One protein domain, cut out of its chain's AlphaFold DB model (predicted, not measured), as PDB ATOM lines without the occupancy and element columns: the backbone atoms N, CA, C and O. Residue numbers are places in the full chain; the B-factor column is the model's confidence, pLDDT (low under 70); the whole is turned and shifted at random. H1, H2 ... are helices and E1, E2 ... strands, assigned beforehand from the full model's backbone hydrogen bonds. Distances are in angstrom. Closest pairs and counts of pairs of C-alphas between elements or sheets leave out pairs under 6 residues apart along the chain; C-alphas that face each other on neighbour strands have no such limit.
ATOM      1  N   SER A  26     205.579 147.548 202.259       86.81
ATOM      2  CA  SER A  26     206.644 148.432 202.749       86.81
ATOM      3  C   SER A  26     207.337 149.197 201.618       86.81
ATOM      4  O   SER A  26     207.676 150.365 201.788       86.81
ATOM      5  N   TYR A  27     207.513 148.568 200.454       91.62
ATOM      6  CA  TYR A  27     208.100 149.176 199.262       91.62
ATOM      7  C   TYR A  27     207.571 148.523 197.982       91.62
ATOM      8  O   TYR A  27     207.138 147.371 197.989       91.62
ATOM      9  N   VAL A  28     207.650 149.251 196.871       95.94
ATOM     10  CA  VAL A  28     207.305 148.757 195.534       95.94
ATOM     11  C   VAL A  28     208.461 149.008 194.577       95.94
ATOM     12  O   VAL A  28     209.162 150.014 194.694       95.94
ATOM     13  N   SER A  29     208.662 148.109 193.622       96.38
ATOM     14  CA  SER A  29     209.595 148.333 192.518       96.38
ATOM     15  C   SER A  29     209.237 147.479 191.309       96.38
ATOM     16  O   SER A  29     208.619 146.421 191.435       96.38
ATOM     17  N   ALA A  30     209.649 147.940 190.132       97.38
ATOM     18  CA  ALA A  30     209.707 147.126 188.931       97.38
ATOM     19  C   ALA A  30     211.034 147.392 188.218       97.38
ATOM     20  O   ALA A  30     211.467 148.542 188.137       97.38
ATOM     21  N   THR A  31     211.684 146.332 187.748       96.69
ATOM     22  CA  THR A  31     212.983 146.396 187.071       96.69
ATOM     23  C   THR A  31     213.044 145.389 185.935       96.69
ATOM     24  O   THR A  31     212.423 144.327 185.998       96.69
ATOM     25  N   THR A  32     213.841 145.683 184.920       96.31
ATOM     26  CA  THR A  32     214.112 144.784 183.797       96.31
ATOM     27  C   THR A  32     215.486 145.100 183.217       96.31
ATOM     28  O   THR A  32     215.950 146.236 183.328       96.31
ATOM     29  N   GLU A  33     216.127 144.105 182.609       92.19
ATOM     30  CA  GLU A  33     217.385 144.278 181.868       92.19
ATOM     31  C   GLU A  33     217.161 144.315 180.352       92.19
ATOM     32  O   GLU A  33     217.907 144.970 179.628       92.19
ATOM     33  N   ASP A  34     216.142 143.602 179.863       90.75
ATOM     34  CA  ASP A  34     215.890 143.373 178.437       90.75
ATOM     35  C   ASP A  34     214.587 144.015 177.935       90.75
ATOM     36  O   ASP A  34     214.308 144.008 176.733       90.75
ATOM     37  N   GLY A  35     213.776 144.557 178.844       88.56
ATOM     38  CA  GLY A  35     212.465 145.127 178.556       88.56
ATOM     39  C   GLY A  35     211.372 144.086 178.322       88.56
ATOM     40  O   GLY A  35     210.204 144.455 178.232       88.56
ATOM     41  N   ARG A  36     211.728 142.797 178.234       91.62
ATOM     42  CA  ARG A  36     210.834 141.676 177.902       91.62
ATOM     43  C   ARG A  36     210.394 140.915 179.141       91.62
ATOM     44  O   ARG A  36     209.240 140.493 179.214       91.62
ATOM     45  N   THR A  37     211.307 140.760 180.095       95.56
ATOM     46  CA  THR A  37     211.075 140.111 181.382       95.56
ATOM     47  C   THR A  37     211.161 141.157 182.482       95.56
ATOM     48  O   THR A  37     212.222 141.726 182.742       95.56
ATOM     49  N   VAL A  38     210.041 141.421 183.142       97.31
ATOM     50  CA  VAL A  38     209.924 142.451 184.173       97.31
ATOM     51  C   VAL A  38     209.800 141.789 185.540       97.31
ATOM     52  O   VAL A  38     208.868 141.030 185.799       97.31
ATOM     53  N   GLY A  39     210.739 142.090 186.433       97.44
ATOM     54  CA  GLY A  39     210.651 141.729 187.842       97.44
ATOM     55  C   GLY A  39     209.878 142.796 188.609       97.44
ATOM     56  O   GLY A  39     210.326 143.936 188.682       97.44
ATOM     57  N   MET A  40     208.738 142.435 189.198       97.31
ATOM     58  CA  MET A  40     207.928 143.307 190.053       97.31
ATOM     59  C   MET A  40     208.025 142.859 191.514       97.31
ATOM     60  O   MET A  40     207.859 141.676 191.812       97.31
ATOM     61  N   SER A  41     208.241 143.805 192.429       96.81
ATOM     62  CA  SER A  41     208.258 143.563 193.875       96.81
ATOM     63  C   SER A  41     207.166 144.356 194.593       96.81
ATOM     64  O   SER A  41     207.004 145.556 194.365       96.81
ATOM     65  N   LEU A  42     206.454 143.675 195.493       95.25
ATOM     66  CA  LEU A  42     205.467 144.228 196.423       95.25
ATOM     67  C   LEU A  42     205.861 143.795 197.841       95.25
ATOM     68  O   LEU A  42     205.471 142.721 198.310       95.25
ATOM     69  N   GLY A  43     206.694 144.599 198.505       91.00
ATOM     70  CA  GLY A  43     207.396 144.180 199.717       91.00
ATOM     71  C   GLY A  43     208.223 142.926 199.427       91.00
ATOM     72  O   GLY A  43     208.944 142.868 198.434       91.00
ATOM     73  N   ASP A  44     208.046 141.884 200.236       89.00
ATOM     74  CA  ASP A  44     208.789 140.625 200.084       89.00
ATOM     75  C   ASP A  44     208.286 139.738 198.932       89.00
ATOM     76  O   ASP A  44     208.916 138.739 198.585       89.00
ATOM     77  N   SER A  45     207.140 140.072 198.332       93.12
ATOM     78  CA  SER A  45     206.557 139.278 197.248       93.12
ATOM     79  C   SER A  45     207.149 139.691 195.906       93.12
ATOM     80  O   SER A  45     207.164 140.875 195.571       93.12
ATOM     81  N   ARG A  46     207.624 138.711 195.132       94.94
ATOM     82  CA  ARG A  46     208.256 138.919 193.824       94.94
ATOM     83  C   ARG A  46     207.465 138.219 192.732       94.94
ATOM     84  O   ARG A  46     207.045 137.079 192.905       94.94
ATOM     85  N   TYR A  47     207.311 138.903 191.609       95.12
ATOM     86  CA  TYR A  47     206.602 138.422 190.434       95.12
ATOM     87  C   TYR A  47     207.477 138.609 189.203       95.12
ATOM     88  O   TYR A  47     208.057 139.677 189.013       95.12
ATOM     89  N   GLN A  48     207.546 137.580 188.367       95.25
ATOM     90  CA  GLN A  48     208.157 137.659 187.048       95.25
ATOM     91  C   GLN A  48     207.038 137.807 186.023       95.25
ATOM     92  O   GLN A  48     206.106 137.007 186.001       95.25
ATOM     93  N   LEU A  49     207.102 138.872 185.234       95.25
ATOM     94  CA  LEU A  49     206.060 139.279 184.303       95.25
ATOM     95  C   LEU A  49     206.648 139.388 182.900       95.25
ATOM     96  O   LEU A  49     207.812 139.760 182.738       95.25
ATOM     97  N   SER A  50     205.836 139.140 181.881       95.00
ATOM     98  CA  SER A  50     206.168 139.602 180.536       95.00
ATOM     99  C   SER A  50     206.028 141.129 180.439       95.00
ATOM    100  O   SER A  50     205.340 141.766 181.244       95.00
ATOM    101  N   ALA A  51     206.602 141.718 179.390       94.56
ATOM    102  CA  ALA A  51     206.387 143.126 179.058       94.56
ATOM    103  C   ALA A  51     204.897 143.483 178.922       94.56
ATOM    104  O   ALA A  51     204.469 144.530 179.399       94.56
ATOM    105  N   ARG A  52     204.088 142.603 178.314       93.75
ATOM    106  CA  ARG A  52     202.649 142.834 178.110       93.75
ATOM    107  C   ARG A  52     201.865 142.767 179.414       93.75
ATOM    108  O   ARG A  52     200.961 143.566 179.630       93.75
ATOM    109  N   GLN A  53     202.221 141.841 180.298       94.25
ATOM    110  CA  GLN A  53     201.613 141.752 181.622       94.25
ATOM    111  C   GLN A  53     201.953 142.984 182.465       94.25
ATOM    112  O   GLN A  53     201.064 143.556 183.092       94.25
ATOM    113  N   ALA A  54     203.218 143.418 182.452       95.25
ATOM    114  CA  ALA A  54     203.647 144.639 183.127       95.25
ATOM    115  C   ALA A  54     202.910 145.877 182.589       95.25
ATOM    116  O   ALA A  54     202.444 146.702 183.374       95.25
ATOM    117  N   ASP A  55     202.747 145.965 181.268       94.25
ATOM    118  CA  ASP A  55     202.008 147.031 180.594       94.25
ATOM    119  C   ASP A  55     200.527 147.071 181.006       94.25
ATOM    120  O   ASP A  55     200.020 148.118 181.413       94.25
ATOM    121  N   ALA A  56     199.857 145.915 181.006       92.81
ATOM    122  CA  ALA A  56     198.473 145.796 181.454       92.81
ATOM    123  C   ALA A  56     198.322 146.185 182.935       92.81
ATOM    124  O   ALA A  56     197.423 146.945 183.293       92.81
ATOM    125  N   ILE A  57     199.221 145.719 183.810       95.31
ATOM    126  CA  ILE A  57     199.219 146.098 185.232       95.31
ATOM    127  C   ILE A  57     199.385 147.616 185.389       95.31
ATOM    128  O   ILE A  57     198.665 148.231 186.181       95.31
ATOM    129  N   ALA A  58     200.295 148.229 184.629       95.06
ATOM    130  CA  ALA A  58     200.515 149.671 184.656       95.06
ATOM    131  C   ALA A  58     199.259 150.456 184.241       95.06
ATOM    132  O   ALA A  58     198.903 151.420 184.921       95.06
ATOM    133  N   GLN A  59     198.538 150.007 183.208       94.19
ATOM    134  CA  GLN A  59     197.255 150.592 182.804       94.19
ATOM    135  C   GLN A  59     196.246 150.605 183.964       94.19
ATOM    136  O   GLN A  59     195.673 151.648 184.289       94.19
ATOM    137  N   GLY A  60     196.033 149.455 184.613       94.00
ATOM    138  CA  GLY A  60     195.072 149.338 185.713       94.00
ATOM    139  C   GLY A  60     195.459 150.166 186.941       94.00
ATOM    140  O   GLY A  60     194.601 150.784 187.578       94.00
ATOM    141  N   LEU A  61     196.756 150.230 187.255       95.81
ATOM    142  CA  LEU A  61     197.270 151.086 188.321       95.81
ATOM    143  C   LEU A  61     197.071 152.568 188.003       95.81
ATOM    144  O   LEU A  61     196.626 153.294 188.888       95.81
ATOM    145  N   LEU A  62     197.321 153.016 186.768       94.50
ATOM    146  CA  LEU A  62     197.048 154.400 186.377       94.50
ATOM    147  C   LEU A  62     195.570 154.736 186.599       94.50
ATOM    148  O   LEU A  62     195.265 155.701 187.298       94.50
ATOM    149  N   MET A  63     194.650 153.915 186.083       92.50
ATOM    150  CA  MET A  63     193.205 154.121 186.256       92.50
ATOM    151  C   MET A  63     192.803 154.235 187.733       92.50
ATOM    152  O   MET A  63     191.994 155.091 188.096       92.50
ATOM    153  N   SER A  64     193.412 153.413 188.591       93.00
ATOM    154  CA  SER A  64     193.232 153.458 190.042       93.00
ATOM    155  C   SER A  64     193.793 154.744 190.659       93.00
ATOM    156  O   SER A  64     193.115 155.428 191.427       93.00
ATOM    157  N   VAL A  65     195.012 155.140 190.288       93.94
ATOM    158  CA  VAL A  65     195.656 156.356 190.801       93.94
ATOM    159  C   VAL A  65     194.872 157.605 190.404       93.94
ATOM    160  O   VAL A  65     194.652 158.472 191.250       93.94
ATOM    161  N   MET A  66     194.325 157.664 189.188       92.00
ATOM    162  CA  MET A  66     193.464 158.769 188.743       92.00
ATOM    163  C   MET A  66     192.208 158.959 189.615       92.00
ATOM    164  O   MET A  66     191.579 160.018 189.582       92.00
ATOM    165  N   ARG A  67     191.846 157.963 190.434       89.62
ATOM    166  CA  ARG A  67     190.673 157.964 191.326       89.62
ATOM    167  C   ARG A  67     191.014 158.314 192.778       89.62
ATOM    168  O   ARG A  67     190.113 158.549 193.592       89.62
ATOM    169  N   THR A  68     192.302 158.415 193.101       88.25
ATOM    170  CA  THR A  68     192.792 158.830 194.428       88.25
ATOM    171  C   THR A  68     192.656 160.339 194.645       88.25
ATOM    172  O   THR A  68     192.400 160.782 195.763       88.25
ATOM    173  N   GLY A  69     192.745 161.129 193.569       82.62
ATOM    174  CA  GLY A  69     192.856 162.588 193.631       82.62
ATOM    175  C   GLY A  69     194.290 163.088 193.830       82.62
ATOM    176  O   GLY A  69     194.473 164.285 194.044       82.62
ATOM    177  N   LEU A  70     195.285 162.196 193.764       86.56
ATOM    178  CA  LEU A  70     196.691 162.577 193.684       86.56
ATOM    179  C   LEU A  70     196.967 163.410 192.434       86.56
ATOM    180  O   LEU A  70     196.314 163.253 191.399       86.56
ATOM    181  N   ASP A  71     197.959 164.289 192.549       85.31
ATOM    182  CA  ASP A  71     198.448 165.043 191.408       85.31
ATOM    183  C   ASP A  71     199.411 164.171 190.601       85.31
ATOM    184  O   ASP A  71     200.449 163.733 191.097       85.31
ATOM    185  N   ILE A  72     199.011 163.855 189.374       86.69
ATOM    186  CA  ILE A  72     199.764 163.004 188.456       86.69
ATOM    187  C   ILE A  72     200.668 163.929 187.656       86.69
ATOM    188  O   ILE A  72     200.173 164.729 186.868       86.69
ATOM    189  N   ALA A  73     201.974 163.824 187.894       82.06
ATOM    190  CA  ALA A  73     202.956 164.724 187.300       82.06
ATOM    191  C   ALA A  73     203.286 164.395 185.840       82.06
ATOM    192  O   ALA A  73     203.750 165.279 185.132       82.06
ATOM    193  N   SER A  74     203.086 163.143 185.418       81.12
ATOM    194  CA  SER A  74     203.365 162.720 184.050       81.12
ATOM    195  C   SER A  74     202.563 161.505 183.610       81.12
ATOM    196  O   SER A  74     202.261 160.608 184.414       81.12
ATOM    197  N   MET A  75     202.254 161.475 182.317       86.88
ATOM    198  CA  MET A  75     201.645 160.339 181.636       86.88
ATOM    199  C   MET A  75     202.673 159.515 180.852       86.88
ATOM    200  O   MET A  75     203.644 160.061 180.335       86.88
ATOM    201  N   PRO A  76     202.455 158.199 180.675       82.06
ATOM    202  CA  PRO A  76     203.381 157.342 179.926       82.06
ATOM    203  C   PRO A  76     203.571 157.720 178.454       82.06
ATOM    204  O   PRO A  76     204.535 157.271 177.839       82.06
ATOM    205  N   TRP A  77     202.661 158.513 177.888       84.25
ATOM    206  CA  TRP A  77     202.760 159.027 176.525       84.25
ATOM    207  C   TRP A  77     203.404 160.417 176.416       84.25
ATOM    208  O   TRP A  77     203.778 160.757 175.309       84.25
ATOM    209  N   GLU A  78     203.641 161.166 177.506       74.75
ATOM    210  CA  GLU A  78     204.285 162.506 177.456       74.75
ATOM    211  C   GLU A  78     205.759 162.481 176.996       74.75
ATOM    212  O   GLU A  78     206.321 163.504 176.624       74.75
ATOM    213  N   GLY A  79     206.412 161.316 177.033       65.19
ATOM    214  CA  GLY A  79     207.724 161.076 176.405       65.19
ATOM    215  C   GLY A  79     207.637 160.158 175.182       65.19
ATOM    216  O   GLY A  79     208.642 159.636 174.701       65.19
ATOM    217  N   GLY A  80     206.415 159.871 174.743       74.62
ATOM    218  CA  GLY A  80     206.104 159.037 173.602       74.62
ATOM    219  C   GLY A  80     205.580 159.866 172.439       74.62
ATOM    220  O   GLY A  80     205.597 161.089 172.444       74.62
ATOM    221  N   ARG A  81     205.106 159.160 171.422       82.50
ATOM    222  CA  ARG A  81     204.329 159.724 170.329       82.50
ATOM    223  C   ARG A  81     202.923 159.161 170.400       82.50
ATOM    224  O   ARG A  81     202.756 157.957 170.168       82.50
ATOM    225  N   LEU A  82     201.927 160.005 170.658       87.88
ATOM    226  CA  LEU A  82     200.530 159.628 170.448       87.88
ATOM    227  C   LEU A  82     200.329 159.263 168.971       87.88
ATOM    228  O   LEU A  82     200.664 160.024 168.063       87.88
ATOM    229  N   VAL A  83     199.835 158.052 168.727       88.31
ATOM    230  CA  VAL A  83     199.565 157.542 167.376       88.31
ATOM    231  C   VAL A  83     198.095 157.710 167.043       88.31
ATOM    232  O   VAL A  83     197.755 158.106 165.930       88.31
ATOM    233  N   LYS A  84     197.221 157.363 167.991       90.50
ATOM    234  CA  LYS A  84     195.781 157.370 167.773       90.50
ATOM    235  C   LYS A  84     195.027 157.412 169.093       90.50
ATOM    236  O   LYS A  84     195.330 156.661 170.016       90.50
ATOM    237  N   ILE A  85     193.983 158.230 169.138       92.00
ATOM    238  CA  ILE A  85     192.981 158.211 170.202       92.00
ATOM    239  C   ILE A  85     191.649 157.837 169.566       92.00
ATOM    240  O   ILE A  85     191.220 158.438 168.583       92.00
ATOM    241  N   SER A  86     190.979 156.830 170.116       92.31
ATOM    242  CA  SER A  86     189.687 156.373 169.603       92.31
ATOM    243  C   SER A  86     188.705 156.082 170.734       92.31
ATOM    244  O   SER A  86     189.128 155.803 171.857       92.31
ATOM    245  N   PRO A  87     187.390 156.206 170.487       89.06
ATOM    246  CA  PRO A  87     186.392 155.818 171.472       89.06
ATOM    247  C   PRO A  87     186.437 154.305 171.702       89.06
ATOM    248  O   PRO A  87     186.588 153.526 170.762       89.06
ATOM    249  N   PHE A  88     186.288 153.894 172.956       84.38
ATOM    250  CA  PHE A  88     186.191 152.490 173.330       84.38
ATOM    251  C   PHE A  88     184.725 152.016 173.299       84.38
ATOM    252  O   PHE A  88     183.860 152.617 173.932       84.38
ATOM    253  N   SER A  89     184.449 150.932 172.567       76.50
ATOM    254  CA  SER A  89     183.098 150.423 172.262       76.50
ATOM    255  C   SER A  89     182.493 149.476 173.306       76.50
ATOM    256  O   SER A  89     181.312 149.157 173.198       76.50
ATOM    257  N   GLY A  90     183.252 149.021 174.309       70.00
ATOM    258  CA  GLY A  90     182.753 148.093 175.339       70.00
ATOM    259  C   GLY A  90     183.399 146.703 175.347       70.00
ATOM    260  O   GLY A  90     183.205 145.957 176.309       70.00
ATOM    261  N   ASP A  91     184.221 146.371 174.350       66.62
ATOM    262  CA  ASP A  91     184.810 145.037 174.198       66.62
ATOM    263  C   ASP A  91     185.800 144.663 175.317       66.62
ATOM    264  O   ASP A  91     186.748 145.384 175.643       66.62
ATOM    265  N   ARG A  92     185.587 143.500 175.938       66.12
ATOM    266  CA  ARG A  92     186.491 142.939 176.953       66.12
ATOM    267  C   ARG A  92     187.505 142.016 176.276       66.12
ATOM    268  O   ARG A  92     187.141 141.254 175.386       66.12
ATOM    269  N   GLY A  93     188.753 142.050 176.730       64.06
ATOM    270  CA  GLY A  93     189.821 141.191 176.220       64.06
ATOM    271  C   GLY A  93     190.869 140.898 177.290       64.06
ATOM    272  O   GLY A  93     190.954 141.609 178.291       64.06
ATOM    273  N   ALA A  94     191.653 139.838 177.084       63.66
ATOM    274  CA  ALA A  94     192.838 139.570 177.896       63.66
ATOM    275  C   ALA A  94     193.831 140.738 177.790       63.66
ATOM    276  O   ALA A  94     193.847 141.448 176.783       63.66
ATOM    277  N   LEU A  95     194.635 140.949 178.836       72.62
ATOM    278  CA  LEU A  95     195.608 142.048 178.932       72.62
ATOM    279  C   LEU A  95     194.992 143.452 178.773       72.62
ATOM    280  O   LEU A  95     195.707 144.417 178.525       72.62
ATOM    281  N   SER A  96     193.674 143.580 178.939       71.75
ATOM    282  CA  SER A  96     192.969 144.857 178.934       71.75
ATOM    283  C   SER A  96     192.174 144.999 180.223       71.75
ATOM    284  O   SER A  96     191.307 144.180 180.530       71.75
ATOM    285  N   PHE A  97     192.466 146.050 180.987       77.50
ATOM    286  CA  PHE A  97     191.728 146.348 182.208       77.50
ATOM    287  C   PHE A  97     190.310 146.833 181.903       77.50
ATOM    288  O   PHE A  97     190.118 147.795 181.154       77.50
ATOM    289  N   SER A  98     189.310 146.206 182.526       80.31
ATOM    290  CA  SER A  98     187.948 146.741 182.570       80.31
ATOM    291  C   SER A  98     187.780 147.684 183.763       80.31
ATOM    292  O   SER A  98     188.252 147.392 184.858       80.31
ATOM    293  N   ASP A  99     187.079 148.804 183.563       83.75
ATOM    294  CA  ASP A  99     186.480 149.579 184.659       83.75
ATOM    295  C   ASP A  99     185.090 148.988 184.934       83.75
ATOM    296  O   ASP A  99     184.164 149.167 184.146       83.75
ATOM    297  N   ASP A 100     184.963 148.242 186.030       80.50
ATOM    298  CA  ASP A 100     183.733 147.570 186.457       80.50
ATOM    299  C   ASP A 100     183.087 148.282 187.664       80.50
ATOM    300  O   ASP A 100     182.244 147.719 188.368       80.50
ATOM    301  N   THR A 101     183.439 149.553 187.897       76.56
ATOM    302  CA  THR A 101     182.958 150.362 189.033       76.56
ATOM    303  C   THR A 101     181.426 150.490 189.074       76.56
ATOM    304  O   THR A 101     180.845 150.575 190.156       76.56
ATOM    305  N   ILE A 102     180.754 150.458 187.916       63.56
ATOM    306  CA  ILE A 102     179.294 150.637 187.780       63.56
ATOM    307  C   ILE A 102     178.515 149.337 188.090       63.56
ATOM    308  O   ILE A 102     177.351 149.387 188.483       63.56
ATOM    309  N   HIS A 103     179.143 148.158 188.001       56.06
ATOM    310  CA  HIS A 103     178.460 146.855 188.045       56.06
ATOM    311  C   HIS A 103     178.234 146.272 189.461       56.06
ATOM    312  O   HIS A 103     178.270 145.061 189.665       56.06
ATOM    313  N   GLY A 104     177.912 147.115 190.449       48.84
ATOM    314  CA  GLY A 104     177.127 146.654 191.610       48.84
ATOM    315  C   GLY A 104     177.864 146.234 192.892       48.84
ATOM    316  O   GLY A 104     177.204 145.781 193.820       48.84
ATOM    317  N   LYS A 105     179.179 146.460 193.039       49.31
ATOM    318  CA  LYS A 105     179.834 146.507 194.380       49.31
ATOM    319  C   LYS A 105     179.915 147.944 194.952       49.31
ATOM    320  O   LYS A 105     180.603 148.210 195.940       49.31
ATOM    321  N   GLY A 106     179.230 148.876 194.285       48.34
ATOM    322  CA  GLY A 106     179.475 150.323 194.235       48.34
ATOM    323  C   GLY A 106     178.960 151.180 195.394       48.34
ATOM    324  O   GLY A 106     178.249 152.154 195.167       48.34
ATOM    325  N   VAL A 107     179.401 150.901 196.619       55.62
ATOM    326  CA  VAL A 107     179.506 151.955 197.658       55.62
ATOM    327  C   VAL A 107     180.881 151.998 198.317       55.62
ATOM    328  O   VAL A 107     181.279 153.049 198.815       55.62
ATOM    329  N   SER A 108     181.653 150.912 198.269       67.69
ATOM    330  CA  SER A 108     182.892 150.798 199.049       67.69
ATOM    331  C   SER A 108     184.139 151.372 198.363       67.69
ATOM    332  O   SER A 108     185.103 151.707 199.048       67.69
ATOM    333  N   PHE A 109     184.132 151.523 197.033       79.12
ATOM    334  CA  PHE A 109     185.311 151.920 196.253       79.12
ATOM    335  C   PHE A 109     184.998 153.055 195.272       79.12
ATOM    336  O   PHE A 109     183.896 153.145 194.736       79.12
ATOM    337  N   ARG A 110     185.993 153.908 195.011       85.50
ATOM    338  CA  ARG A 110     185.975 154.920 193.942       85.50
ATOM    339  C   ARG A 110     186.286 154.335 192.570       85.50
ATOM    340  O   ARG A 110     185.951 154.954 191.565       85.50
ATOM    341  N   PHE A 111     186.950 153.184 192.549       88.56
ATOM    342  CA  PHE A 111     187.256 152.432 191.344       88.56
ATOM    343  C   PHE A 111     187.370 150.948 191.652       88.56
ATOM    344  O   PHE A 111     187.880 150.564 192.706       88.56
ATOM    345  N   PHE A 112     186.889 150.135 190.723       88.50
ATOM    346  CA  PHE A 112     187.014 148.689 190.719       88.50
ATOM    347  C   PHE A 112     187.311 148.258 189.285       88.50
ATOM    348  O   PHE A 112     186.503 148.501 188.391       88.50
ATOM    349  N   GLY A 113     188.458 147.622 189.069       87.81
ATOM    350  CA  GLY A 113     188.829 147.111 187.761       87.81
ATOM    351  C   GLY A 113     189.457 145.734 187.832       87.81
ATOM    352  O   GLY A 113     190.119 145.387 188.814       87.81
ATOM    353  N   VAL A 114     189.243 144.949 186.780       87.94
ATOM    354  CA  VAL A 114     189.780 143.593 186.664       87.94
ATOM    355  C   VAL A 114     190.510 143.408 185.344       87.94
ATOM    356  O   VAL A 114     190.210 144.060 184.344       87.94
ATOM    357  N   CYS A 115     191.487 142.511 185.353       87.31
ATOM    358  CA  CYS A 115     192.250 142.130 184.179       87.31
ATOM    359  C   CYS A 115     192.653 140.660 184.286       87.31
ATOM    360  O   CYS A 115     192.961 140.161 185.368       87.31
ATOM    361  N   TRP A 116     192.694 139.991 183.139       86.75
ATOM    362  CA  TRP A 116     193.284 138.667 182.988       86.75
ATOM    363  C   TRP A 116     194.654 138.827 182.341       86.75
ATOM    364  O   TRP A 116     194.744 139.330 181.221       86.75
ATOM    365  N   THR A 117     195.719 138.447 183.046       86.00
ATOM    366  CA  THR A 117     197.104 138.575 182.557       86.00
ATOM    367  C   THR A 117     197.587 137.348 181.784       86.00
ATOM    368  O   THR A 117     198.752 137.291 181.396       86.00
ATOM    369  N   TYR A 118     196.717 136.360 181.566       85.12
ATOM    370  CA  TYR A 118     197.016 135.189 180.751       85.12
ATOM    371  C   TYR A 118     197.089 135.586 179.272       85.12
ATOM    372  O   TYR A 118     196.166 136.207 178.745       85.12
ATOM    373  N   GLU A 119     198.193 135.244 178.608       83.56
ATOM    374  CA  GLU A 119     198.426 135.599 177.199       83.56
ATOM    375  C   GLU A 119     197.933 134.542 176.203       83.56
ATOM    376  O   GLU A 119     197.955 134.775 174.993       83.56
ATOM    377  N   GLY A 120     197.531 133.363 176.684       77.56
ATOM    378  CA  GLY A 120     197.081 132.274 175.828       77.56
ATOM    379  C   GLY A 120     195.600 132.359 175.458       77.56
ATOM    380  O   GLY A 120     194.856 133.242 175.881       77.56
ATOM    381  N   VAL A 121     195.163 131.400 174.644       76.50
ATOM    382  CA  VAL A 121     193.761 131.249 174.237       76.50
ATOM    383  C   VAL A 121     193.094 130.188 175.108       76.50
ATOM    384  O   VAL A 121     193.711 129.182 175.454       76.50
ATOM    385  N   GLY A 122     191.813 130.385 175.418       74.88
ATOM    386  CA  GLY A 122     191.013 129.423 176.173       74.88
ATOM    387  C   GLY A 122     191.085 129.640 177.682       74.88
ATOM    388  O   GLY A 122     191.262 130.764 178.147       74.88
ATOM    389  N   ALA A 123     190.876 128.563 178.440       76.69
ATOM    390  CA  ALA A 123     190.932 128.608 179.895       76.69
ATOM    391  C   ALA A 123     192.366 128.871 180.375       76.69
ATOM    392  O   ALA A 123     193.314 128.298 179.842       76.69
ATOM    393  N   ASP A 124     192.496 129.724 181.386       80.38
ATOM    394  CA  ASP A 124     193.764 130.030 182.043       80.38
ATOM    395  C   ASP A 124     194.214 128.828 182.895       80.38
ATOM    396  O   ASP A 124     193.527 128.495 183.869       80.38
ATOM    397  N   PRO A 125     195.318 128.146 182.536       81.38
ATOM    398  CA  PRO A 125     195.788 126.966 183.258       81.38
ATOM    399  C   PRO A 125     196.306 127.307 184.658       81.38
ATOM    400  O   PRO A 125     196.266 126.450 185.538       81.38
ATOM    401  N   ASP A 126     196.733 128.553 184.868       81.75
ATOM    402  CA  ASP A 126     197.327 129.018 186.120       81.75
ATOM    403  C   ASP A 126     196.324 129.833 186.949       81.75
ATOM    404  O   ASP A 126     196.703 130.572 187.854       81.75
ATOM    405  N   TYR A 127     195.023 129.725 186.664       78.81
ATOM    406  CA  TYR A 127     193.999 130.405 187.451       78.81
ATOM    407  C   TYR A 127     194.069 129.973 188.935       78.81
ATOM    408  O   TYR A 127     194.058 128.775 189.224       78.81
ATOM    409  N   PRO A 128     194.063 130.909 189.909       84.44
ATOM    410  CA  PRO A 128     193.813 132.342 189.759       84.44
ATOM    411  C   PRO A 128     195.066 133.224 189.638       84.44
ATOM    412  O   PRO A 128     194.929 134.437 189.690       84.44
ATOM    413  N   GLU A 129     196.282 132.705 189.490       85.69
ATOM    414  CA  GLU A 129     197.525 133.499 189.516       85.69
ATOM    415  C   GLU A 129     197.576 134.641 188.482       85.69
ATOM    416  O   GLU A 129     198.160 135.703 188.757       85.69
ATOM    417  N   ASN A 130     196.920 134.469 187.329       85.31
ATOM    418  CA  ASN A 130     196.787 135.496 186.290       85.31
ATOM    419  C   ASN A 130     195.537 136.385 186.436       85.31
ATOM    420  O   ASN A 130     195.294 137.261 185.601       85.31
ATOM    421  N   ALA A 131     194.743 136.198 187.489       88.44
ATOM    422  CA  ALA A 131     193.661 137.104 187.838       88.44
ATOM    423  C   ALA A 131     194.227 138.348 188.531       88.44
ATOM    424  O   ALA A 131     195.020 138.258 189.474       88.44
ATOM    425  N   LEU A 132     193.791 139.521 188.085       91.00
ATOM    426  CA  LEU A 132     194.203 140.802 188.639       91.00
ATOM    427  C   LEU A 132     192.970 141.654 188.942       91.00
ATOM    428  O   LEU A 132     192.080 141.802 188.107       91.00
ATOM    429  N   CYS A 133     192.920 142.215 190.144       91.94
ATOM    430  CA  CYS A 133     191.809 143.008 190.657       91.94
ATOM    431  C   CYS A 133     192.361 144.243 191.369       91.94
ATOM    432  O   CYS A 133     192.984 144.127 192.419       91.94
ATOM    433  N   ILE A 134     192.136 145.434 190.822       93.56
ATOM    434  CA  ILE A 134     192.625 146.691 191.399       93.56
ATOM    435  C   ILE A 134     191.439 147.531 191.852       93.56
ATOM    436  O   ILE A 134     190.471 147.722 191.117       93.56
ATOM    437  N   ARG A 135     191.506 148.031 193.087       91.94
ATOM    438  CA  ARG A 135     190.415 148.781 193.713       91.94
ATOM    439  C   ARG A 135     190.946 150.023 194.403       91.94
ATOM    440  O   ARG A 135     191.894 149.929 195.176       91.94
ATOM    441  N   THR A 136     190.306 151.165 194.190       91.19
ATOM    442  CA  THR A 136     190.642 152.415 194.888       91.19
ATOM    443  C   THR A 136     189.623 152.681 195.985       91.19
ATOM    444  O   THR A 136     188.431 152.817 195.713       91.19
ATOM    445  N   MET A 137     190.075 152.779 197.228       88.19
ATOM    446  CA  MET A 137     189.253 153.126 198.384       88.19
ATOM    447  C   MET A 137     188.911 154.621 198.405       88.19
ATOM    448  O   MET A 137     189.528 155.450 197.732       88.19
ATOM    449  N   HIS A 138     187.904 154.995 199.198       84.75
ATOM    450  CA  HIS A 138     187.474 156.395 199.312       84.75
ATOM    451  C   HIS A 138     188.485 157.320 199.980       84.75
ATOM    452  O   HIS A 138     188.417 158.530 199.759       84.75
ATOM    453  N   ASP A 139     189.397 156.773 200.775       84.81
ATOM    454  CA  ASP A 139     190.491 157.501 201.415       84.81
ATOM    455  C   ASP A 139     191.747 157.601 200.529       84.81
ATOM    456  O   ASP A 139     192.717 158.243 200.921       84.81
ATOM    457  N   GLY A 140     191.715 157.017 199.324       87.06
ATOM    458  CA  GLY A 140     192.818 157.033 198.364       87.06
ATOM    459  C   GLY A 140     193.764 155.836 198.457       87.06
ATOM    460  O   GLY A 140     194.651 155.729 197.613       87.06
ATOM    461  N   GLY A 141     193.577 154.919 199.414       90.75
ATOM    462  CA  GLY A 141     194.322 153.659 199.427       90.75
ATOM    463  C   GLY A 141     193.930 152.755 198.254       90.75
ATOM    464  O   GLY A 141     192.798 152.798 197.769       90.75
ATOM    465  N   ILE A 142     194.862 151.929 197.783       93.12
ATOM    466  CA  ILE A 142     194.663 151.049 196.629       93.12
ATOM    467  C   ILE A 142     194.854 149.598 197.056       93.12
ATOM    468  O   ILE A 142     195.930 149.212 197.504       93.12
ATOM    469  N   LEU A 143     193.815 148.781 196.885       93.56
ATOM    470  CA  LEU A 143     193.916 147.331 197.016       93.56
ATOM    471  C   LEU A 143     194.323 146.752 195.667       93.56
ATOM    472  O   LEU A 143     193.568 146.819 194.695       93.56
ATOM    473  N   PHE A 144     195.520 146.190 195.626       94.88
ATOM    474  CA  PHE A 144     196.080 145.486 194.490       94.88
ATOM    475  C   PHE A 144     195.967 143.981 194.740       94.88
ATOM    476  O   PHE A 144     196.735 143.418 195.513       94.88
ATOM    477  N   GLY A 145     194.988 143.340 194.117       93.38
ATOM    478  CA  GLY A 145     194.763 141.903 194.197       93.38
ATOM    479  C   GLY A 145     195.397 141.183 193.023       93.38
ATOM    480  O   GLY A 145     195.001 141.428 191.886       93.38
ATOM    481  N   LYS A 146     196.349 140.287 193.286       91.62
ATOM    482  CA  LYS A 146     196.944 139.396 192.282       91.62
ATOM    483  C   LYS A 146     196.784 137.946 192.726       91.62
ATOM    484  O   LYS A 146     197.313 137.537 193.762       91.62
ATOM    485  N   GLY A 147     196.043 137.179 191.931       89.31
ATOM    486  CA  GLY A 147     195.544 135.864 192.306       89.31
ATOM    487  C   GLY A 147     194.810 135.881 193.636       89.31
ATOM    488  O   GLY A 147     193.861 136.639 193.810       89.31
ATOM    489  N   ASN A 148     195.258 135.055 194.579       87.56
ATOM    490  CA  ASN A 148     194.635 134.937 195.900       87.56
ATOM    491  C   ASN A 148     195.199 135.913 196.943       87.56
ATOM    492  O   ASN A 148     194.900 135.774 198.129       87.56
ATOM    493  N   VAL A 149     196.055 136.858 196.544       90.62
ATOM    494  CA  VAL A 149     196.726 137.770 197.477       90.62
ATOM    495  C   VAL A 149     196.324 139.208 197.199       90.62
ATOM    496  O   VAL A 149     196.525 139.711 196.095       90.62
ATOM    497  N   ASP A 150     195.827 139.878 198.236       91.38
ATOM    498  CA  ASP A 150     195.566 141.312 198.235       91.38
ATOM    499  C   ASP A 150     196.695 142.077 198.936       91.38
ATOM    500  O   ASP A 150     197.114 141.750 200.052       91.38
ATOM    501  N   TYR A 151     197.155 143.137 198.285       94.31
ATOM    502  CA  TYR A 151     198.142 144.083 198.788       94.31
ATOM    503  C   TYR A 151     197.490 145.443 198.985       94.31
ATOM    504  O   TYR A 151     196.745 145.901 198.121       94.31
ATOM    505  N   LEU A 152     197.792 146.111 200.093       93.69
ATOM    506  CA  LEU A 152     197.405 147.501 200.290       93.69
ATOM    507  C   LEU A 152     198.579 148.415 199.945       93.69
ATOM    508  O   LEU A 152     199.628 148.365 200.593       93.69
ATOM    509  N   LEU A 153     198.351 149.265 198.949       94.94
ATOM    510  CA  LEU A 153     199.246 150.319 198.502       94.94
ATOM    511  C   LEU A 153     198.694 151.683 198.918       94.94
ATOM    512  O   LEU A 153     197.487 151.935 198.874       94.94
ATOM    513  N   THR A 154     199.596 152.594 199.256       93.25
ATOM    514  CA  THR A 154     199.300 154.031 199.217       93.25
ATOM    515  C   THR A 154     199.115 154.485 197.766       93.25
ATOM    516  O   THR A 154     199.578 153.820 196.830       93.25
ATOM    517  N   GLY A 155     198.453 155.625 197.559       92.19
ATOM    518  CA  GLY A 155     198.318 156.189 196.218       92.19
ATOM    519  C   GLY A 155     199.683 156.495 195.586       92.19
ATOM    520  O   GLY A 155     199.877 156.252 194.399       92.19
ATOM    521  N   GLU A 156     200.650 156.946 196.386       93.81
ATOM    522  CA  GLU A 156     202.018 157.249 195.969       93.81
ATOM    523  C   GLU A 156     202.795 155.989 195.574       93.81
ATOM    524  O   GLU A 156     203.491 155.989 194.562       93.81
ATOM    525  N   GLN A 157     202.645 154.889 196.317       95.75
ATOM    526  CA  GLN A 157     203.236 153.604 195.931       95.75
ATOM    527  C   GLN A 157     202.636 153.093 194.620       95.75
ATOM    528  O   GLN A 157     203.365 152.655 193.736       95.75
ATOM    529  N   ALA A 158     201.316 153.174 194.450       96.12
ATOM    530  CA  ALA A 158     200.693 152.800 193.185       96.12
ATOM    531  C   ALA A 158     201.153 153.703 192.025       96.12
ATOM    532  O   ALA A 158     201.401 153.197 190.930       96.12
ATOM    533  N   TYR A 159     201.322 155.008 192.283       95.31
ATOM    534  CA  TYR A 159     201.882 155.980 191.340       95.31
ATOM    535  C   TYR A 159     203.303 155.574 190.909       95.31
ATOM    536  O   TYR A 159     203.580 155.374 189.730       95.31
ATOM    537  N   GLN A 160     204.193 155.334 191.871       95.62
ATOM    538  CA  GLN A 160     205.559 154.884 191.603       95.62
ATOM    539  C   GLN A 160     205.592 153.552 190.838       95.62
ATOM    540  O   GLN A 160     206.407 153.361 189.930       95.62
ATOM    541  N   LEU A 161     204.717 152.614 191.201       97.00
ATOM    542  CA  LEU A 161     204.704 151.286 190.606       97.00
ATOM    543  C   LEU A 161     204.226 151.313 189.151       97.00
ATOM    544  O   LEU A 161     204.870 150.676 188.318       97.00
ATOM    545  N   PHE A 162     203.158 152.053 188.813       95.06
ATOM    546  CA  PHE A 162     202.727 152.121 187.409       95.06
ATOM    547  C   PHE A 162     203.801 152.765 186.535       95.06
ATOM    548  O   PHE A 162     204.026 152.276 185.433       95.06
ATOM    549  N   GLN A 163     204.475 153.820 187.016       94.25
ATOM    550  CA  GLN A 163     205.562 154.450 186.265       94.25
ATOM    551  C   GLN A 163     206.675 153.444 186.005       94.25
ATOM    552  O   GLN A 163     207.070 153.240 184.863       94.25
ATOM    553  N   SER A 164     207.119 152.756 187.059       95.00
ATOM    554  CA  SER A 164     208.210 151.784 186.968       95.00
ATOM    555  C   SER A 164     207.870 150.645 186.000       95.00
ATOM    556  O   SER A 164     208.680 150.298 185.144       95.00
ATOM    557  N   LEU A 165     206.657 150.088 186.088       95.81
ATOM    558  CA  LEU A 165     206.187 149.035 185.183       95.81
ATOM    559  C   LEU A 165     206.076 149.533 183.741       95.81
ATOM    560  O   LEU A 165     206.533 148.855 182.820       95.81
ATOM    561  N   ALA A 166     205.518 150.730 183.544       92.94
ATOM    562  CA  ALA A 166     205.383 151.321 182.224       92.94
ATOM    563  C   ALA A 166     206.744 151.602 181.576       92.94
ATOM    564  O   ALA A 166     206.870 151.419 180.367       92.94
ATOM    565  N   SER A 167     207.745 152.018 182.354       91.25
ATOM    566  CA  SER A 167     209.114 152.223 181.874       91.25
ATOM    567  C   SER A 167     209.845 150.909 181.604       91.25
ATOM    568  O   SER A 167     210.618 150.837 180.657       91.25
ATOM    569  N   CYS A 168     209.592 149.856 182.389       94.38
ATOM    570  CA  CYS A 168     210.192 148.541 182.156       94.38
ATOM    571  C   CYS A 168     209.666 147.876 180.876       94.38
ATOM    572  O   CYS A 168     210.391 147.139 180.224       94.38
ATOM    573  N   ALA A 169     208.436 148.151 180.451       91.19
ATOM    574  CA  ALA A 169     207.881 147.572 179.228       91.19
ATOM    575  C   ALA A 169     208.400 148.239 177.928       91.19
ATOM    576  O   ALA A 169     207.691 148.264 176.921       91.19
ATOM    577  N   TYR A 170     209.624 148.788 177.918       88.56
ATOM    578  CA  TYR A 170     210.180 149.536 176.781       88.56
ATOM    579  C   TYR A 170     210.412 148.683 175.528       88.56
ATOM    580  O   TYR A 170     210.572 149.233 174.442       88.56
ATOM    581  N   SER A 171     210.425 147.349 175.639       90.44
ATOM    582  CA  SER A 171     210.507 146.486 174.456       90.44
ATOM    583  C   SER A 171     209.221 146.504 173.618       90.44
ATOM    584  O   SER A 171     209.201 145.939 172.525       90.44
ATOM    585  N   LEU A 172     208.126 147.071 174.135       90.56
ATOM    586  CA  LEU A 172     206.876 147.248 173.404       90.56
ATOM    587  C   LEU A 172     206.947 148.528 172.564       90.56
ATOM    588  O   LEU A 172     206.706 149.623 173.066       90.56
ATOM    589  N   GLU A 173     207.236 148.382 171.271       87.81
ATOM    590  CA  GLU A 173     207.352 149.519 170.343       87.81
ATOM    591  C   GLU A 173     206.055 150.329 170.224       87.81
ATOM    592  O   GLU A 173     206.084 151.550 170.083       87.81
ATOM    593  N   THR A 174     204.909 149.645 170.257       89.81
ATOM    594  CA  THR A 174     203.573 150.247 170.243       89.81
ATOM    595  C   THR A 174     202.781 149.718 171.428       89.81
ATOM    596  O   THR A 174     202.771 148.513 171.686       89.81
ATOM    597  N   ARG A 175     202.105 150.624 172.129       91.69
ATOM    598  CA  ARG A 175     201.297 150.339 173.313       91.69
ATOM    599  C   ARG A 175     199.887 150.856 173.099       91.69
ATOM    600  O   ARG A 175     199.676 151.844 172.397       91.69
ATOM    601  N   SER A 176     198.926 150.145 173.673       91.56
ATOM    602  CA  SER A 176     197.512 150.468 173.552       91.56
ATOM    603  C   SER A 176     196.847 150.277 174.901       91.56
ATOM    604  O   SER A 176     196.727 149.152 175.380       91.56
ATOM    605  N   TRP A 177     196.434 151.378 175.523       92.75
ATOM    606  CA  TRP A 177     195.715 151.344 176.791       92.75
ATOM    607  C   TRP A 177     194.269 151.715 176.599       92.75
ATOM    608  O   TRP A 177     193.919 152.695 175.941       92.75
ATOM    609  N   ARG A 178     193.429 150.948 177.282       91.12
ATOM    610  CA  ARG A 178     192.029 151.275 177.483       91.12
ATOM    611  C   ARG A 178     191.890 152.064 178.783       91.12
ATOM    612  O   ARG A 178     191.979 151.503 179.871       91.12
ATOM    613  N   ILE A 179     191.634 153.360 178.678       90.62
ATOM    614  CA  ILE A 179     191.390 154.213 179.841       90.62
ATOM    615  C   ILE A 179     189.989 154.791 179.710       90.62
ATOM    616  O   ILE A 179     189.728 155.648 178.868       90.62
ATOM    617  N   TRP A 180     189.083 154.284 180.547       87.56
ATOM    618  CA  TRP A 180     187.661 154.635 180.555       87.56
ATOM    619  C   TRP A 180     186.990 154.482 179.187       87.56
ATOM    620  O   TRP A 180     186.774 153.356 178.738       87.56
ATOM    621  N   ASP A 181     186.644 155.598 178.545       87.56
ATOM    622  CA  ASP A 181     185.948 155.681 177.265       87.56
ATOM    623  C   ASP A 181     186.903 155.816 176.068       87.56
ATOM    624  O   ASP A 181     186.445 155.999 174.937       87.56
ATOM    625  N   LYS A 182     188.221 155.723 176.289       91.19
ATOM    626  CA  LYS A 182     189.245 155.871 175.251       91.19
ATOM    627  C   LYS A 182     190.119 154.632 175.112       91.19
ATOM    628  O   LYS A 182     190.523 154.015 176.095       91.19
ATOM    629  N   ILE A 183     190.466 154.335 173.866       92.50
ATOM    630  CA  ILE A 183     191.654 153.572 173.496       92.50
ATOM    631  C   ILE A 183     192.713 154.595 173.092       92.50
ATOM    632  O   ILE A 183     192.487 155.398 172.182       92.50
ATOM    633  N   ILE A 184     193.840 154.574 173.792       92.56
ATOM    634  CA  ILE A 184     194.982 155.456 173.572       92.56
ATOM    635  C   ILE A 184     196.094 154.573 173.022       92.56
ATOM    636  O   ILE A 184     196.530 153.644 173.695       92.56
ATOM    637  N   GLU A 185     196.518 154.829 171.794       92.94
ATOM    638  CA  GLU A 185     197.631 154.144 171.147       92.94
ATOM    639  C   GLU A 185     198.809 155.107 171.058       92.94
ATOM    640  O   GLU A 185     198.678 156.218 170.534       92.94
ATOM    641  N   TRP A 186     199.971 154.684 171.543       91.69
ATOM    642  CA  TRP A 186     201.192 155.476 171.466       91.69
ATOM    643  C   TRP A 186     202.407 154.588 171.230       91.69
ATOM    644  O   TRP A 186     202.375 153.366 171.391       91.69
ATOM    645  N   ARG A 187     203.494 155.224 170.812       87.62
ATOM    646  CA  ARG A 187     204.804 154.599 170.635       87.62
ATOM    647  C   ARG A 187     205.807 155.292 171.531       87.62
ATOM    648  O   ARG A 187     205.666 156.478 171.808       87.62
ATOM    649  N   THR A 188     206.837 154.583 171.959       75.25
ATOM    650  CA  THR A 188     208.033 155.233 172.505       75.25
ATOM    651  C   THR A 188     208.667 156.074 171.396       75.25
ATOM    652  O   THR A 188     209.024 155.541 170.345       75.25
ATOM    653  N   GLY A 189     208.693 157.394 171.579       65.19
ATOM    654  CA  GLY A 189     209.090 158.356 170.556       65.19
ATOM    655  C   GLY A 189     210.559 158.757 170.664       65.19
ATOM    656  O   GLY A 189     211.151 158.710 171.739       65.19
ATOM    657  N   SER A 190     211.130 159.170 169.534       61.56
ATOM    658  CA  SER A 190     212.310 160.034 169.460       61.56
ATOM    659  C   SER A 190     211.867 161.448 169.048       61.56
ATOM    660  O   SER A 190     210.865 161.596 168.349       61.56
ATOM    661  N   ASP A 191     212.609 162.463 169.505       54.81
ATOM    662  CA  ASP A 191     212.298 163.911 169.630       54.81
ATOM    663  C   ASP A 191     211.729 164.698 168.418       54.81
ATOM    664  O   ASP A 191     211.646 165.926 168.466       54.81
ATOM    665  N   SER A 192     211.358 164.082 167.296       53.97
ATOM    666  CA  SER A 192     211.314 164.818 166.028       53.97
ATOM    667  C   SER A 192     210.043 165.612 165.689       53.97
ATOM    668  O   SER A 192     210.100 166.294 164.680       53.97
ATOM    669  N   ASP A 193     208.953 165.620 166.474       54.75
ATOM    670  CA  ASP A 193     207.747 166.437 166.167       54.75
ATOM    671  C   ASP A 193     206.941 166.847 167.426       54.75
ATOM    672  O   ASP A 193     205.802 166.431 167.636       54.75
ATOM    673  N   LEU A 194     207.539 167.673 168.293       61.44
ATOM    674  CA  LEU A 194     207.034 167.967 169.647       61.44
ATOM    675  C   LEU A 194     205.872 168.979 169.756       61.44
ATOM    676  O   LEU A 194     205.235 169.035 170.798       61.44
ATOM    677  N   LYS A 195     205.587 169.828 168.758       61.44
ATOM    678  CA  LYS A 195     204.730 171.016 169.001       61.44
ATOM    679  C   LYS A 195     203.218 170.785 168.907       61.44
ATOM    680  O   LYS A 195     202.495 171.347 169.722       61.44
ATOM    681  N   ASP A 196     202.744 169.969 167.966       60.00
ATOM    682  CA  ASP A 196     201.297 169.768 167.760       60.00
ATOM    683  C   ASP A 196     200.699 168.700 168.699       60.00
ATOM    684  O   ASP A 196     199.501 168.726 168.978       60.00
ATOM    685  N   GLN A 197     201.526 167.800 169.252       70.75
ATOM    686  CA  GLN A 197     201.084 166.742 170.174       70.75
ATOM    687  C   GLN A 197     200.782 167.251 171.588       70.75
ATOM    688  O   GLN A 197     199.868 166.738 172.226       70.75
ATOM    689  N   ILE A 198     201.460 168.310 172.048       76.56
ATOM    690  CA  ILE A 198     201.302 168.830 173.417       76.56
ATOM    691  C   ILE A 198     199.847 169.223 173.708       76.56
ATOM    692  O   ILE A 198     199.317 168.900 174.768       76.56
ATOM    693  N   LEU A 199     199.157 169.872 172.762       82.69
ATOM    694  CA  LEU A 199     197.761 170.273 172.974       82.69
ATOM    695  C   LEU A 199     196.818 169.063 173.041       82.69
ATOM    696  O   LEU A 199     195.906 169.035 173.869       82.69
ATOM    697  N   GLU A 200     197.017 168.066 172.176       84.38
ATOM    698  CA  GLU A 200     196.213 166.839 172.176       84.38
ATOM    699  C   GLU A 200     196.422 166.045 173.474       84.38
ATOM    700  O   GLU A 200     195.450 165.581 174.076       84.38
ATOM    701  N   GLU A 201     197.662 165.970 173.959       86.25
ATOM    702  CA  GLU A 201     198.026 165.358 175.239       86.25
ATOM    703  C   GLU A 201     197.400 166.085 176.430       86.25
ATOM    704  O   GLU A 201     196.793 165.440 177.288       86.25
ATOM    705  N   GLU A 202     197.479 167.416 176.471       87.44
ATOM    706  CA  GLU A 202     196.856 168.230 177.517       87.44
ATOM    707  C   GLU A 202     195.331 168.051 177.536       87.44
ATOM    708  O   GLU A 202     194.722 167.885 178.601       87.44
ATOM    709  N   MET A 203     194.695 168.058 176.360       89.50
ATOM    710  CA  MET A 203     193.253 167.850 176.228       89.50
ATOM    711  C   MET A 203     192.843 166.442 176.659       89.50
ATOM    712  O   MET A 203     191.867 166.294 177.404       89.50
ATOM    713  N   LEU A 204     193.593 165.424 176.234       91.44
ATOM    714  CA  LEU A 204     193.398 164.044 176.652       91.44
ATOM    715  C   LEU A 204     193.545 163.933 178.169       91.44
ATOM    716  O   LEU A 204     192.634 163.446 178.832       91.44
ATOM    717  N   PHE A 205     194.630 164.443 178.748       89.81
ATOM    718  CA  PHE A 205     194.858 164.355 180.185       89.81
ATOM    719  C   PHE A 205     193.770 165.080 180.984       89.81
ATOM    720  O   PHE A 205     193.273 164.554 181.984       89.81
ATOM    721  N   LYS A 206     193.316 166.247 180.518       89.75
ATOM    722  CA  LYS A 206     192.195 166.965 181.130       89.75
ATOM    723  C   LYS A 206     190.897 166.158 181.076       89.75
ATOM    724  O   LYS A 206     190.226 166.048 182.103       89.75
ATOM    725  N   HIS A 207     190.546 165.594 179.916       91.25
ATOM    726  CA  HIS A 207     189.382 164.706 179.757       91.25
ATOM    727  C   HIS A 207     189.456 163.547 180.744       91.25
ATOM    728  O   HIS A 207     188.527 163.303 181.512       91.25
ATOM    729  N   LEU A 208     190.616 162.902 180.775       90.31
ATOM    730  CA  LEU A 208     190.907 161.781 181.634       90.31
ATOM    731  C   LEU A 208     190.723 162.156 183.126       90.31
ATOM    732  O   LEU A 208     189.915 161.567 183.846       90.31
ATOM    733  N   LYS A 209     191.379 163.216 183.603       86.75
ATOM    734  CA  LYS A 209     191.240 163.695 184.990       86.75
ATOM    735  C   LYS A 209     189.786 164.008 185.349       86.75
ATOM    736  O   LYS A 209     189.328 163.650 186.435       86.75
ATOM    737  N   LEU A 210     189.040 164.636 184.439       84.94
ATOM    738  CA  LEU A 210     187.620 164.910 184.641       84.94
ATOM    739  C   LEU A 210     186.811 163.618 184.740       84.94
ATOM    740  O   LEU A 210     186.010 163.511 185.664       84.94
ATOM    741  N   TYR A 211     187.028 162.628 183.876       84.50
ATOM    742  CA  TYR A 211     186.296 161.359 183.914       84.50
ATOM    743  C   TYR A 211     186.487 160.632 185.252       84.50
ATOM    744  O   TYR A 211     185.511 160.258 185.910       84.50
ATOM    745  N   GLY A 212     187.739 160.525 185.716       75.38
ATOM    746  CA  GLY A 212     188.064 159.922 187.011       75.38
ATOM    747  C   GLY A 212     187.318 160.577 188.183       75.38
ATOM    748  O   GLY A 212     186.861 159.893 189.105       75.38
ATOM    749  N   LEU A 213     187.111 161.894 188.120       72.56
ATOM    750  CA  LEU A 213     186.405 162.671 189.144       72.56
ATOM    751  C   LEU A 213     184.870 162.697 188.959       72.56
ATOM    752  O   LEU A 213     184.139 162.828 189.944       72.56
TER     753      LEU A 213
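Overview. This is residues 26 to 213 of the 224 residues of an uncharacterized protein of Pseudomonas fluorescens (UniProt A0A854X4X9). Two helices side by side, H1 and H2, make the core, and three small sheets pack round them: E1 E2 E3 against H2 above all, E5 E6 E7 E8 with H1 along E5 and E6, and E4 E10 E9, whose strand E9 is beside H1. The last helix, H3, crosses slantwise over the sheet E4 E10 E9, at the far end from E1 E2 E3. The printed part has 188 residues with three named helices and ten named strands, in the order E1 E2 E3 H1 E4 E5 E6 E7 E8 H2 E9 E10 H3; the three sheets, in the strand orders just given, are antiparallel. The class is mixed, helices and strands, and the whole is compact and rounded, with a radius of gyration of the C-alphas of 15.8 A and spans of 46 by 40 by 36 A.

Arrangement. Begin with E1, residues 28 to 31, E2, 37 to 42, and E3, 45 to 50: they form a meander, each strand the antiparallel neighbour of the one before. Look for N 29 and O 41 at 3.1 A, and for N 40 and O 47 at 2.8 A. H1, residues 51 to 65, follows E3 directly and stands up from this sheet, its line rising 43 degrees out of the local plane. Next comes E4, residues 80 to 87, which bends by 55 degrees at residue 83. A second meander is E5, residues 109 to 116, E6, 131 to 137, E7, 142 to 146, and E8, 149 to 153; N 113 and O 134 are 2.9 A apart, N 135 and O 143 2.9 A, and N 144 and O 151 2.8 A. H1 is on this sheet at a height of 9.5 A, over E5 and E6; the C-alphas of Ser 64 and Thr 136, the closest of H1 and E6, are 5.6 A apart. H2, residues 155 to 168, touches H1 at a shallow tilt of 26 degrees, opposite ways, with the C-alphas of Ala 58 and Phe 162 closest at 4.3 A. H2 is on the first sheet at a height of 8.5 A, over E1, and the closest C-alphas, of Ala 30 and Ser 164, are 5.3 A apart. Each of these two sheets makes two layers with H1 and H2, the helices being on one face of it. E9, residues 174 to 179, and E10, 182 to 188, form a hairpin, with N 177 and O 184 at 2.9 A; E10 also pairs with E4, with N 81 and O 187 at 2.8 A. H3, residues 197 to 213, is on this third sheet at a height of 9.7 A and runs slantwise to the strands, at 52 degrees to E4 on the local plane; H2 and H3 are apart. In H1, H2 and H3 every O i to N i+4 pair is within hydrogen-bond range.

Along the chain. Find C-alpha 28 at (207.305, 148.757, 195.534), where E1 begins; E1 is 10.5 A long, E2 16.6 A and E3 16.7 A. H1 starts at C-alpha 51, (206.387, 143.126, 179.058), and spans 20.7 A. E4 spans 20.1 A, E5 20.4 A, E6 19.7 A, E7 12.6 A and E8 12.8 A. H2 spans 19.9 A, E9 16.0 A and E10 19.0 A. H3 spans 24.3 A and ends at C-alpha 213, (186.405, 162.671, 189.144).

Size, cuts and confidence. The two C-alphas farthest apart, those of Pro 125 and Lys 195, are 47.2 A apart. The printed part has no cut. Its long links are H1 to E4, E4 to E5 and E5 to E6. The mean pLDDT of the printed part is 85.6; look for values under 70 at residue 79 and residues 91 to 94, 102 to 108 and 189 to 196.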